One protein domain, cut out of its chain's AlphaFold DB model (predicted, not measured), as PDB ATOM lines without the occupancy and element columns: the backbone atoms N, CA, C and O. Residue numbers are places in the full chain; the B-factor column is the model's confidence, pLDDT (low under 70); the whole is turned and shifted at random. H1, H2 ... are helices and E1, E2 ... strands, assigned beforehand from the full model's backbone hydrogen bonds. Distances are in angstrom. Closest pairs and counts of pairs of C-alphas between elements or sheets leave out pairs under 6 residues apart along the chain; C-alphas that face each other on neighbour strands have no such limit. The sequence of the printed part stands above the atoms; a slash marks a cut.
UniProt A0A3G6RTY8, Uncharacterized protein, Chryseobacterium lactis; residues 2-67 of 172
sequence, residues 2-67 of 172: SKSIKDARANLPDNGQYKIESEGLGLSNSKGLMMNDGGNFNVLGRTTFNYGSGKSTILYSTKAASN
ATOM      1  N   SER A   2      39.984 -93.665 -52.874       59.31
ATOM      2  CA  SER A   2      40.337 -92.401 -52.205       59.31
ATOM      3  C   SER A   2      40.962 -92.743 -50.852       59.31
ATOM      4  O   SER A   2      40.426 -93.569 -50.113       59.31
ATOM      5  N   LYS A   3      42.122 -92.154 -50.544       67.44
ATOM      6  CA  LYS A   3      42.866 -92.398 -49.298       67.44
ATOM      7  C   LYS A   3      41.950 -92.293 -48.061       67.44
ATOM      8  O   LYS A   3      42.017 -93.131 -47.171       67.44
ATOM      9  N   SER A   4      40.983 -91.372 -48.111       73.00
ATOM     10  CA  SER A   4      39.955 -91.164 -47.087       73.00
ATOM     11  C   SER A   4      39.068 -92.377 -46.777       73.00
ATOM     12  O   SER A   4      38.765 -92.592 -45.609       73.00
ATOM     13  N   ILE A   5      38.656 -93.182 -47.768       78.69
ATOM     14  CA  ILE A   5      37.781 -94.349 -47.530       78.69
ATOM     15  C   ILE A   5      38.552 -95.448 -46.802       78.69
ATOM     16  O   ILE A   5      38.054 -96.011 -45.830       78.69
ATOM     17  N   LYS A   6      39.786 -95.722 -47.238       77.31
ATOM     18  CA  LYS A   6      40.632 -96.744 -46.614       77.31
ATOM     19  C   LYS A   6      40.962 -96.377 -45.163       77.31
ATOM     20  O   LYS A   6      40.825 -97.217 -44.276       77.31
ATOM     21  N   ASP A   7      41.329 -95.119 -44.925       73.94
ATOM     22  CA  ASP A   7      41.657 -94.617 -43.587       73.94
ATOM     23  C   ASP A   7      40.422 -94.621 -42.666       73.94
ATOM     24  O   ASP A   7      40.502 -94.990 -41.493       73.94
ATOM     25  N   ALA A   8      39.242 -94.278 -43.195       77.50
ATOM     26  CA  ALA A   8      37.996 -94.319 -42.439       77.50
ATOM     27  C   ALA A   8      37.533 -95.758 -42.132       77.50
ATOM     28  O   ALA A   8      37.125 -96.024 -41.003       77.50
ATOM     29  N   ARG A   9      37.669 -96.717 -43.061       82.44
ATOM     30  CA  ARG A   9      37.324 -98.135 -42.818       82.44
ATOM     31  C   ARG A   9      38.107 -98.722 -41.647       82.44
ATOM     32  O   ARG A   9      37.521 -99.437 -40.841       82.44
ATOM     33  N   ALA A  10      39.386 -98.369 -41.497       78.56
ATOM     34  CA  ALA A  10      40.221 -98.834 -40.386       78.56
ATOM     35  C   ALA A  10      39.681 -98.447 -38.990       78.56
ATOM     36  O   ALA A  10      40.080 -99.034 -37.984       78.56
ATOM     37  N   ASN A  11      38.764 -97.475 -38.909       74.12
ATOM     38  CA  ASN A  11      38.105 -97.092 -37.660       74.12
ATOM     39  C   ASN A  11      36.886 -97.971 -37.318       74.12
ATOM     40  O   ASN A  11      36.457 -97.995 -36.160       74.12
ATOM     41  N   LEU A  12      36.330 -98.711 -38.280       77.94
ATOM     42  CA  LEU A  12      35.229 -99.645 -38.050       77.94
ATOM     43  C   LEU A  12      35.762-101.008 -37.584       77.94
ATOM     44  O   LEU A  12      36.955-101.289 -37.710       77.94
ATOM     45  N   PRO A  13      34.944-101.853 -36.932       73.19
ATOM     46  CA  PRO A  13      35.362-103.222 -36.667       73.19
ATOM     47  C   PRO A  13      35.682-103.919 -37.998       73.19
ATOM     48  O   PRO A  13      35.051-103.645 -39.013       73.19
ATOM     49  N   ASP A  14      36.657-104.816 -37.993       68.81
ATOM     50  CA  ASP A  14      36.846-105.770 -39.079       68.81
ATOM     51  C   ASP A  14      37.010-107.140 -38.437       68.81
ATOM     52  O   ASP A  14      38.055-107.489 -37.894       68.81
ATOM     53  N   ASN A  15      35.897-107.859 -38.362       68.00
ATOM     54  CA  ASN A  15      35.811-109.180 -37.752       68.00
ATOM     55  C   ASN A  15      35.339-110.229 -38.771       68.00
ATOM     56  O   ASN A  15      34.863-111.293 -38.379       68.00
ATOM     57  N   GLY A  16      35.395-109.905 -40.071       73.00
ATOM     58  CA  GLY A  16      34.905-110.753 -41.161       73.00
ATOM     59  C   GLY A  16      33.380-110.933 -41.217       73.00
ATOM     60  O   GLY A  16      32.873-111.503 -42.182       73.00
ATOM     61  N   GLN A  17      32.619-110.433 -40.235       81.56
ATOM     62  CA  GLN A  17      31.175-110.682 -40.142       81.56
ATOM     63  C   GLN A  17      30.367-109.885 -41.168       81.56
ATOM     64  O   GLN A  17      29.282-110.310 -41.544       81.56
ATOM     65  N   TYR A  18      30.881-108.753 -41.647       83.38
ATOM     66  CA  TYR A  18      30.152-107.863 -42.559       83.38
ATOM     67  C   TYR A  18      30.183-108.326 -44.017       83.38
ATOM     68  O   TYR A  18      29.434-107.801 -44.835       83.38
ATOM     69  N   LYS A  19      31.056-109.296 -44.342       86.19
ATOM     70  CA  LYS A  19      31.239-109.866 -45.688       86.19
ATOM     71  C   LYS A  19      31.312-108.792 -46.790       86.19
ATOM     72  O   LYS A  19      30.695-108.935 -47.836       86.19
ATOM     73  N   ILE A  20      32.055-107.707 -46.562       88.31
ATOM     74  CA  ILE A  20      32.223-106.628 -47.549       88.31
ATOM     75  C   ILE A  20      33.302-107.044 -48.554       88.31
ATOM     76  O   ILE A  20      34.425-107.358 -48.170       88.31
ATOM     77  N   GLU A  21      32.957-107.068 -49.838       90.62
ATOM     78  CA  GLU A  21      33.882-107.377 -50.932       90.62
ATOM     79  C   GLU A  21      34.649-106.143 -51.398       90.62
ATOM     80  O   GLU A  21      35.852-106.207 -51.645       90.62
ATOM     81  N   SER A  22      33.947-105.021 -51.540       89.50
ATOM     82  CA  SER A  22      34.518-103.809 -52.108       89.50
ATOM     83  C   SER A  22      33.829-102.552 -51.597       89.50
ATOM     84  O   SER A  22      32.646-102.543 -51.249       89.50
ATOM     85  N   GLU A  23      34.608-101.473 -51.571       91.38
ATOM     86  CA  GLU A  23      34.152-100.143 -51.204       91.38
ATOM     87  C   GLU A  23      34.678 -99.100 -52.183       91.38
ATOM     88  O   GLU A  23      35.832 -99.170 -52.624       91.38
ATOM     89  N   GLY A  24      33.860 -98.102 -52.510       91.88
ATOM     90  CA  GLY A  24      34.251 -97.109 -53.503       91.88
ATOM     91  C   GLY A  24      33.377 -95.869 -53.559       91.88
ATOM     92  O   GLY A  24      32.526 -95.631 -52.708       91.88
ATOM     93  N   LEU A  25      33.626 -95.059 -54.587       91.56
ATOM     94  CA  LEU A  25      32.796 -93.907 -54.919       91.56
ATOM     95  C   LEU A  25      31.758 -94.318 -55.957       91.56
ATOM     96  O   LEU A  25      32.107 -94.938 -56.961       91.56
ATOM     97  N   GLY A  26      30.504 -93.948 -55.727       88.62
ATOM     98  CA  GLY A  26      29.466 -94.054 -56.742       88.62
ATOM     99  C   GLY A  26      29.358 -92.794 -57.599       88.62
ATOM    100  O   GLY A  26      29.870 -91.721 -57.254       88.62
ATOM    101  N   LEU A  27      28.649 -92.920 -58.721       89.12
ATOM    102  CA  LEU A  27      28.376 -91.807 -59.625       89.12
ATOM    103  C   LEU A  27      27.613 -90.698 -58.885       89.12
ATOM    104  O   LEU A  27      26.514 -90.924 -58.375       89.12
ATOM    105  N   SER A  28      28.205 -89.505 -58.832       90.50
ATOM    106  CA  SER A  28      27.680 -88.361 -58.082       90.50
ATOM    107  C   SER A  28      27.434 -87.153 -58.987       90.50
ATOM    108  O   SER A  28      28.149 -86.956 -59.967       90.50
ATOM    109  N   ASN A  29      26.436 -86.332 -58.655       89.69
ATOM    110  CA  ASN A  29      26.145 -85.085 -59.370       89.69
ATOM    111  C   ASN A  29      27.044 -83.920 -58.910       89.69
ATOM    112  O   ASN A  29      27.896 -84.068 -58.036       89.69
ATOM    113  N   SER A  30      26.802 -82.721 -59.448       89.81
ATOM    114  CA  SER A  30      27.520 -81.489 -59.076       89.81
ATOM    115  C   SER A  30      27.360 -81.076 -57.605       89.81
ATOM    116  O   SER A  30      28.204 -80.359 -57.078       89.81
ATOM    117  N   LYS A  31      26.312 -81.547 -56.911       86.44
ATOM    118  CA  LYS A  31      26.119 -81.358 -55.458       86.44
ATOM    119  C   LYS A  31      26.842 -82.425 -54.622       86.44
ATOM    120  O   LYS A  31      26.733 -82.423 -53.394       86.44
ATOM    121  N   GLY A  32      27.528 -83.352 -55.286       86.94
ATOM    122  CA  GLY A  32      28.237 -84.479 -54.701       86.94
ATOM    123  C   GLY A  32      27.338 -85.566 -54.117       86.94
ATOM    124  O   GLY A  32      27.832 -86.399 -53.368       86.94
ATOM    125  N   LEU A  33      26.035 -85.559 -54.414       89.81
ATOM    126  CA  LEU A  33      25.100 -86.616 -54.012       89.81
ATOM    127  C   LEU A  33      25.133 -87.738 -55.043       89.81
ATOM    128  O   LEU A  33      25.285 -87.455 -56.230       89.81
ATOM    129  N   MET A  34      24.981 -88.981 -54.596       92.38
ATOM    130  CA  MET A  34      25.011 -90.163 -55.456       92.38
ATOM    131  C   MET A  34      23.612 -90.505 -55.981       92.38
ATOM    132  O   MET A  34      22.604 -90.177 -55.348       92.38
ATOM    133  N   MET A  35      23.565 -91.132 -57.157       88.00
ATOM    134  CA  MET A  35      22.334 -91.611 -57.788       88.00
ATOM    135  C   MET A  35      21.771 -92.838 -57.057       88.00
ATOM    136  O   MET A  35      22.506 -93.787 -56.777       88.00
ATOM    137  N   ASN A  36      20.474 -92.830 -56.760       85.06
ATOM    138  CA  ASN A  36      19.742 -93.996 -56.268       85.06
ATOM    139  C   ASN A  36      19.250 -94.887 -57.431       85.06
ATOM    140  O   ASN A  36      19.460 -94.566 -58.600       85.06
ATOM    141  N   ASP A  37      18.571 -95.995 -57.122       81.25
ATOM    142  CA  ASP A  37      18.038 -96.922 -58.139       81.25
ATOM    143  C   ASP A  37      16.981 -96.317 -59.064       81.25
ATOM    144  O   ASP A  37      16.821 -96.757 -60.198       81.25
ATOM    145  N   GLY A  38      16.287 -95.276 -58.604       81.44
ATOM    146  CA  GLY A  38      15.302 -94.540 -59.392       81.44
ATOM    147  C   GLY A  38      15.896 -93.421 -60.251       81.44
ATOM    148  O   GLY A  38      15.139 -92.626 -60.798       81.44
ATOM    149  N   GLY A  39      17.226 -93.296 -60.330       84.25
ATOM    150  CA  GLY A  39      17.897 -92.249 -61.108       84.25
ATOM    151  C   GLY A  39      17.987 -90.880 -60.416       84.25
ATOM    152  O   GLY A  39      18.497 -89.925 -61.002       84.25
ATOM    153  N   ASN A  40      17.539 -90.759 -59.164       86.31
ATOM    154  CA  ASN A  40      17.573 -89.506 -58.410       86.31
ATOM    155  C   ASN A  40      18.883 -89.359 -57.626       86.31
ATOM    156  O   ASN A  40      19.302 -90.264 -56.909       86.31
ATOM    157  N   PHE A  41      19.517 -88.187 -57.702       86.38
ATOM    158  CA  PHE A  41      20.760 -87.903 -56.975       86.38
ATOM    159  C   PHE A  41      20.496 -87.345 -55.572       86.38
ATOM    160  O   PHE A  41      20.545 -86.129 -55.355       86.38
ATOM    161  N   ASN A  42      20.211 -88.230 -54.617       84.94
ATOM    162  CA  ASN A  42      19.859 -87.858 -53.243       84.94
ATOM    163  C   ASN A  42      20.484 -88.732 -52.139       84.94
ATOM    164  O   ASN A  42      20.265 -88.439 -50.964       84.94
ATOM    165  N   VAL A  43      21.285 -89.749 -52.473       89.06
ATOM    166  CA  VAL A  43      21.854 -90.675 -51.478       89.06
ATOM    167  C   VAL A  43      23.302 -90.338 -51.120       89.06
ATOM    168  O   VAL A  43      24.072 -89.828 -51.940       89.06
ATOM    169  N   LEU A  44      23.673 -90.602 -49.864       91.19
ATOM    170  CA  LEU A  44      25.037 -90.403 -49.354       91.19
ATOM    171  C   LEU A  44      25.889 -91.669 -49.431       91.19
ATOM    172  O   LEU A  44      27.103 -91.565 -49.622       91.19
ATOM    173  N   GLY A  45      25.247 -92.824 -49.291       92.31
ATOM    174  CA  GLY A  45      25.827 -94.154 -49.344       92.31
ATOM    175  C   GLY A  45      24.813 -95.140 -49.916       92.31
ATOM    176  O   GLY A  45      23.633 -94.808 -50.065       92.31
ATOM    177  N   ARG A  46      25.302 -96.306 -50.325       93.38
ATOM    178  CA  ARG A  46      24.483 -97.424 -50.781       93.38
ATOM    179  C   ARG A  46      25.222 -98.729 -50.557       93.38
ATOM    180  O   ARG A  46      26.376 -98.853 -50.965       93.38
ATOM    181  N   THR A  47      24.503 -99.716 -50.043       94.44
ATOM    182  CA  THR A  47      24.969-101.094 -49.913       94.44
ATOM    183  C   THR A  47      24.180-101.999 -50.849       94.44
ATOM    184  O   THR A  47      22.954-101.947 -50.885       94.44
ATOM    185  N   THR A  48      24.873-102.833 -51.618       92.69
ATOM    186  CA  THR A  48      24.269-103.910 -52.414       92.69
ATOM    187  C   THR A  48      24.808-105.253 -51.953       92.69
ATOM    188  O   THR A  48      25.941-105.331 -51.487       92.69
ATOM    189  N   PHE A  49      24.011-106.314 -52.094       92.06
ATOM    190  CA  PHE A  49      24.395-107.674 -51.724       92.06
ATOM    191  C   PHE A  49      24.346-108.605 -52.932       92.06
ATOM    192  O   PHE A  49      23.369-108.620 -53.681       92.06
ATOM    193  N   ASN A  50      25.397-109.397 -53.111       91.00
ATOM    194  CA  ASN A  50      25.466-110.431 -54.128       91.00
ATOM    195  C   ASN A  50      25.186-111.796 -53.488       91.00
ATOM    196  O   ASN A  50      26.005-112.320 -52.735       91.00
ATOM    197  N   TYR A  51      24.044-112.396 -53.831       85.50
ATOM    198  CA  TYR A  51      23.629-113.703 -53.311       85.50
ATOM    199  C   TYR A  51      24.537-114.862 -53.744       85.50
ATOM    200  O   TYR A  51      24.631-115.851 -53.025       85.50
ATOM    201  N   GLY A  52      25.221-114.749 -54.887       86.69
ATOM    202  CA  GLY A  52      26.147-115.774 -55.365       86.69
ATOM    203  C   GLY A  52      27.452-115.805 -54.569       86.69
ATOM    204  O   GLY A  52      27.933-116.879 -54.218       86.69
ATOM    205  N   SER A  53      28.021-114.636 -54.251       88.81
ATOM    206  CA  SER A  53      29.248-114.546 -53.443       88.81
ATOM    207  C   SER A  53      28.983-114.468 -51.936       88.81
ATOM    208  O   SER A  53      29.893-114.698 -51.139       88.81
ATOM    209  N   GLY A  54      27.753-114.139 -51.532       86.44
ATOM    210  CA  GLY A  54      27.383-113.872 -50.146       86.44
ATOM    211  C   GLY A  54      28.054-112.619 -49.580       86.44
ATOM    212  O   GLY A  54      28.277-112.554 -48.369       86.44
ATOM    213  N   LYS A  55      28.430-111.665 -50.443       92.81
ATOM    214  CA  LYS A  55      29.183-110.462 -50.072       92.81
ATOM    215  C   LYS A  55      28.479-109.175 -50.484       92.81
ATOM    216  O   LYS A  55      27.706-109.151 -51.441       92.81
ATOM    217  N   SER A  56      28.797-108.103 -49.765       94.12
ATOM    218  CA  SER A  56      28.258-106.764 -49.981       94.12
ATOM    219  C   SER A  56      29.263-105.838 -50.670       94.12
ATOM    220  O   SER A  56      30.458-105.882 -50.374       94.12
ATOM    221  N   THR A  57      28.775-104.940 -51.521       94.81
ATOM    222  CA  THR A  57      29.532-103.793 -52.045       94.81
ATOM    223  C   THR A  57      28.954-102.513 -51.464       94.81
ATOM    224  O   THR A  57      27.736-102.341 -51.448       94.81
ATOM    225  N   ILE A  58      29.819-101.605 -51.007       94.75
ATOM    226  CA  ILE A  58      29.398-100.307 -50.473       94.75
ATOM    227  C   ILE A  58      29.931 -99.174 -51.347       94.75
ATOM    228  O   ILE A  58      31.131 -99.064 -51.602       94.75
ATOM    229  N   LEU A  59      29.041 -98.290 -51.782       94.75
ATOM    230  CA  LEU A  59      29.390 -97.090 -52.529       94.75
ATOM    231  C   LEU A  59      29.058 -95.845 -51.719       94.75
ATOM    232  O   LEU A  59      28.007 -95.757 -51.091       94.75
ATOM    233  N   TYR A  60      29.947 -94.860 -51.781       93.38
ATOM    234  CA  TYR A  60      29.788 -93.567 -51.132       93.38
ATOM    235  C   TYR A  60      29.676 -92.453 -52.167       93.38
ATOM    236  O   TYR A  60      30.336 -92.459 -53.206       93.38
ATOM    237  N   SER A  61      28.863 -91.455 -51.852       93.19
ATOM    238  CA  SER A  61      28.808 -90.207 -52.604       93.19
ATOM    239  C   SER A  61      30.098 -89.399 -52.435       93.19
ATOM    240  O   SER A  61      30.769 -89.480 -51.399       93.19
ATOM    241  N   THR A  62      30.442 -88.566 -53.419       92.44
ATOM    242  CA  THR A  62      31.624 -87.694 -53.306       92.44
ATOM    243  C   THR A  62      31.490 -86.688 -52.161       92.44
ATOM    244  O   THR A  62      32.485 -86.392 -51.506       92.44
ATOM    245  N   LYS A  63      30.266 -86.243 -51.842       90.38
ATOM    246  CA  LYS A  63      29.966 -85.387 -50.682       90.38
ATOM    247  C   LYS A  63      30.256 -86.077 -49.352       90.38
ATOM    248  O   LYS A  63      30.774 -85.439 -48.438       90.38
ATOM    249  N   ALA A  64      29.916 -87.361 -49.222       89.56
ATOM    250  CA  ALA A  64      30.285 -88.132 -48.039       89.56
ATOM    251  C   ALA A  64      31.808 -88.283 -47.968       89.56
ATOM    252  O   ALA A  64      32.410 -87.943 -46.956       89.56
ATOM    253  N   ALA A  65      32.445 -88.693 -49.066       89.81
ATOM    254  CA  ALA A  65      33.882 -88.954 -49.111       89.81
ATOM    255  C   ALA A  65      34.775 -87.719 -48.897       89.81
ATOM    256  O   ALA A  65      35.934 -87.879 -48.501       89.81
ATOM    257  N   SER A  66      34.260 -86.509 -49.141       88.25
ATOM    258  CA  SER A  66      34.978 -85.246 -48.942       88.25
ATOM    259  C   SER A  66      34.889 -84.692 -47.514       88.25
ATOM    260  O   SER A  66      35.570 -83.720 -47.201       88.25
ATOM    261  N   ASN A  67      34.060 -85.268 -46.637       86.62
ATOM    262  CA  ASN A  67      33.907 -84.833 -45.248       86.62
ATOM    263  C   ASN A  67      34.027 -86.040 -44.315       86.62
ATOM    264  O   ASN A  67      33.110 -86.844 -44.229       86.62
TER     265      ASN A  67
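AT A GLANCE: This is residues 2 to 67 of the 172 residues of an uncharacterized protein of Chryseobacterium lactis (UniProt A0A3G6RTY8). A narrow three-stranded sheet, E1, E4 and E3, makes a thin slab; a looped stretch with the short E2 lies beyond the end where E1 and E4 finish, H2 follows E4 there, and H1 sits beside the E1 edge. Residues 10 to 17 stick out as a free loop. The printed part has 66 residues, with two named helices and four named strands in the order H1, E1, E2, E3, E4, H2; the sheet is mixed. The class is mixed, helices and strands, with 32 residues, under half, in named elements. The whole is only just compact, close to loose, with a radius of gyration of the C-alphas of 12.6 A, and flat, spanning 35 by 28 by 13 A.

HOW THE PARTS SIT: H1, residues 3 to 9, only grazes the sheet with residues 5 to 9; its closest C-alphas to E1, residues 20 to 25, are Ile 5 and Gly 24, 7.5 A apart. E2, residues 41 to 43, pairs with no named strand, but residues 34 to 35 pair antiparallel with it. E2 runs on into E3, residues 45 to 50, at 78 degrees. E3 and E4, residues 55 to 60, form an antiparallel hairpin at 160 degrees, with N 48 and O 57 2.9 A apart. E1 and E4 are parallel at 17 degrees, with N 60 and O 24 2.8 A apart. H2, residues 62 to 65, only grazes the sheet and is close to H1 but not clearly touching it, the closest C-alphas being Ser 4 and Ala 65, 6.8 A apart. Every O i to N i+4 pair of H1 is within hydrogen-bond range; H2 is too short for one.

IN THESE COORDINATES: H1 begins at C-alpha 3 (42.866, -92.398, -49.298) and is 10.3 A long. E1 is 14.7 A, E2 6.3 A, E3 17.0 A, E4 16.9 A and H2 4.9 A, ending at C-alpha 65 (33.882, -88.954, -49.111).

THE WHOLE: The C-alphas farthest apart, Asn 15 and Ser 30, are 35.9 A apart. The printed part has no cut. The link E1 to E2 is long. Residues 2 to 3 and 14 to 15 are under 70 in pLDDT.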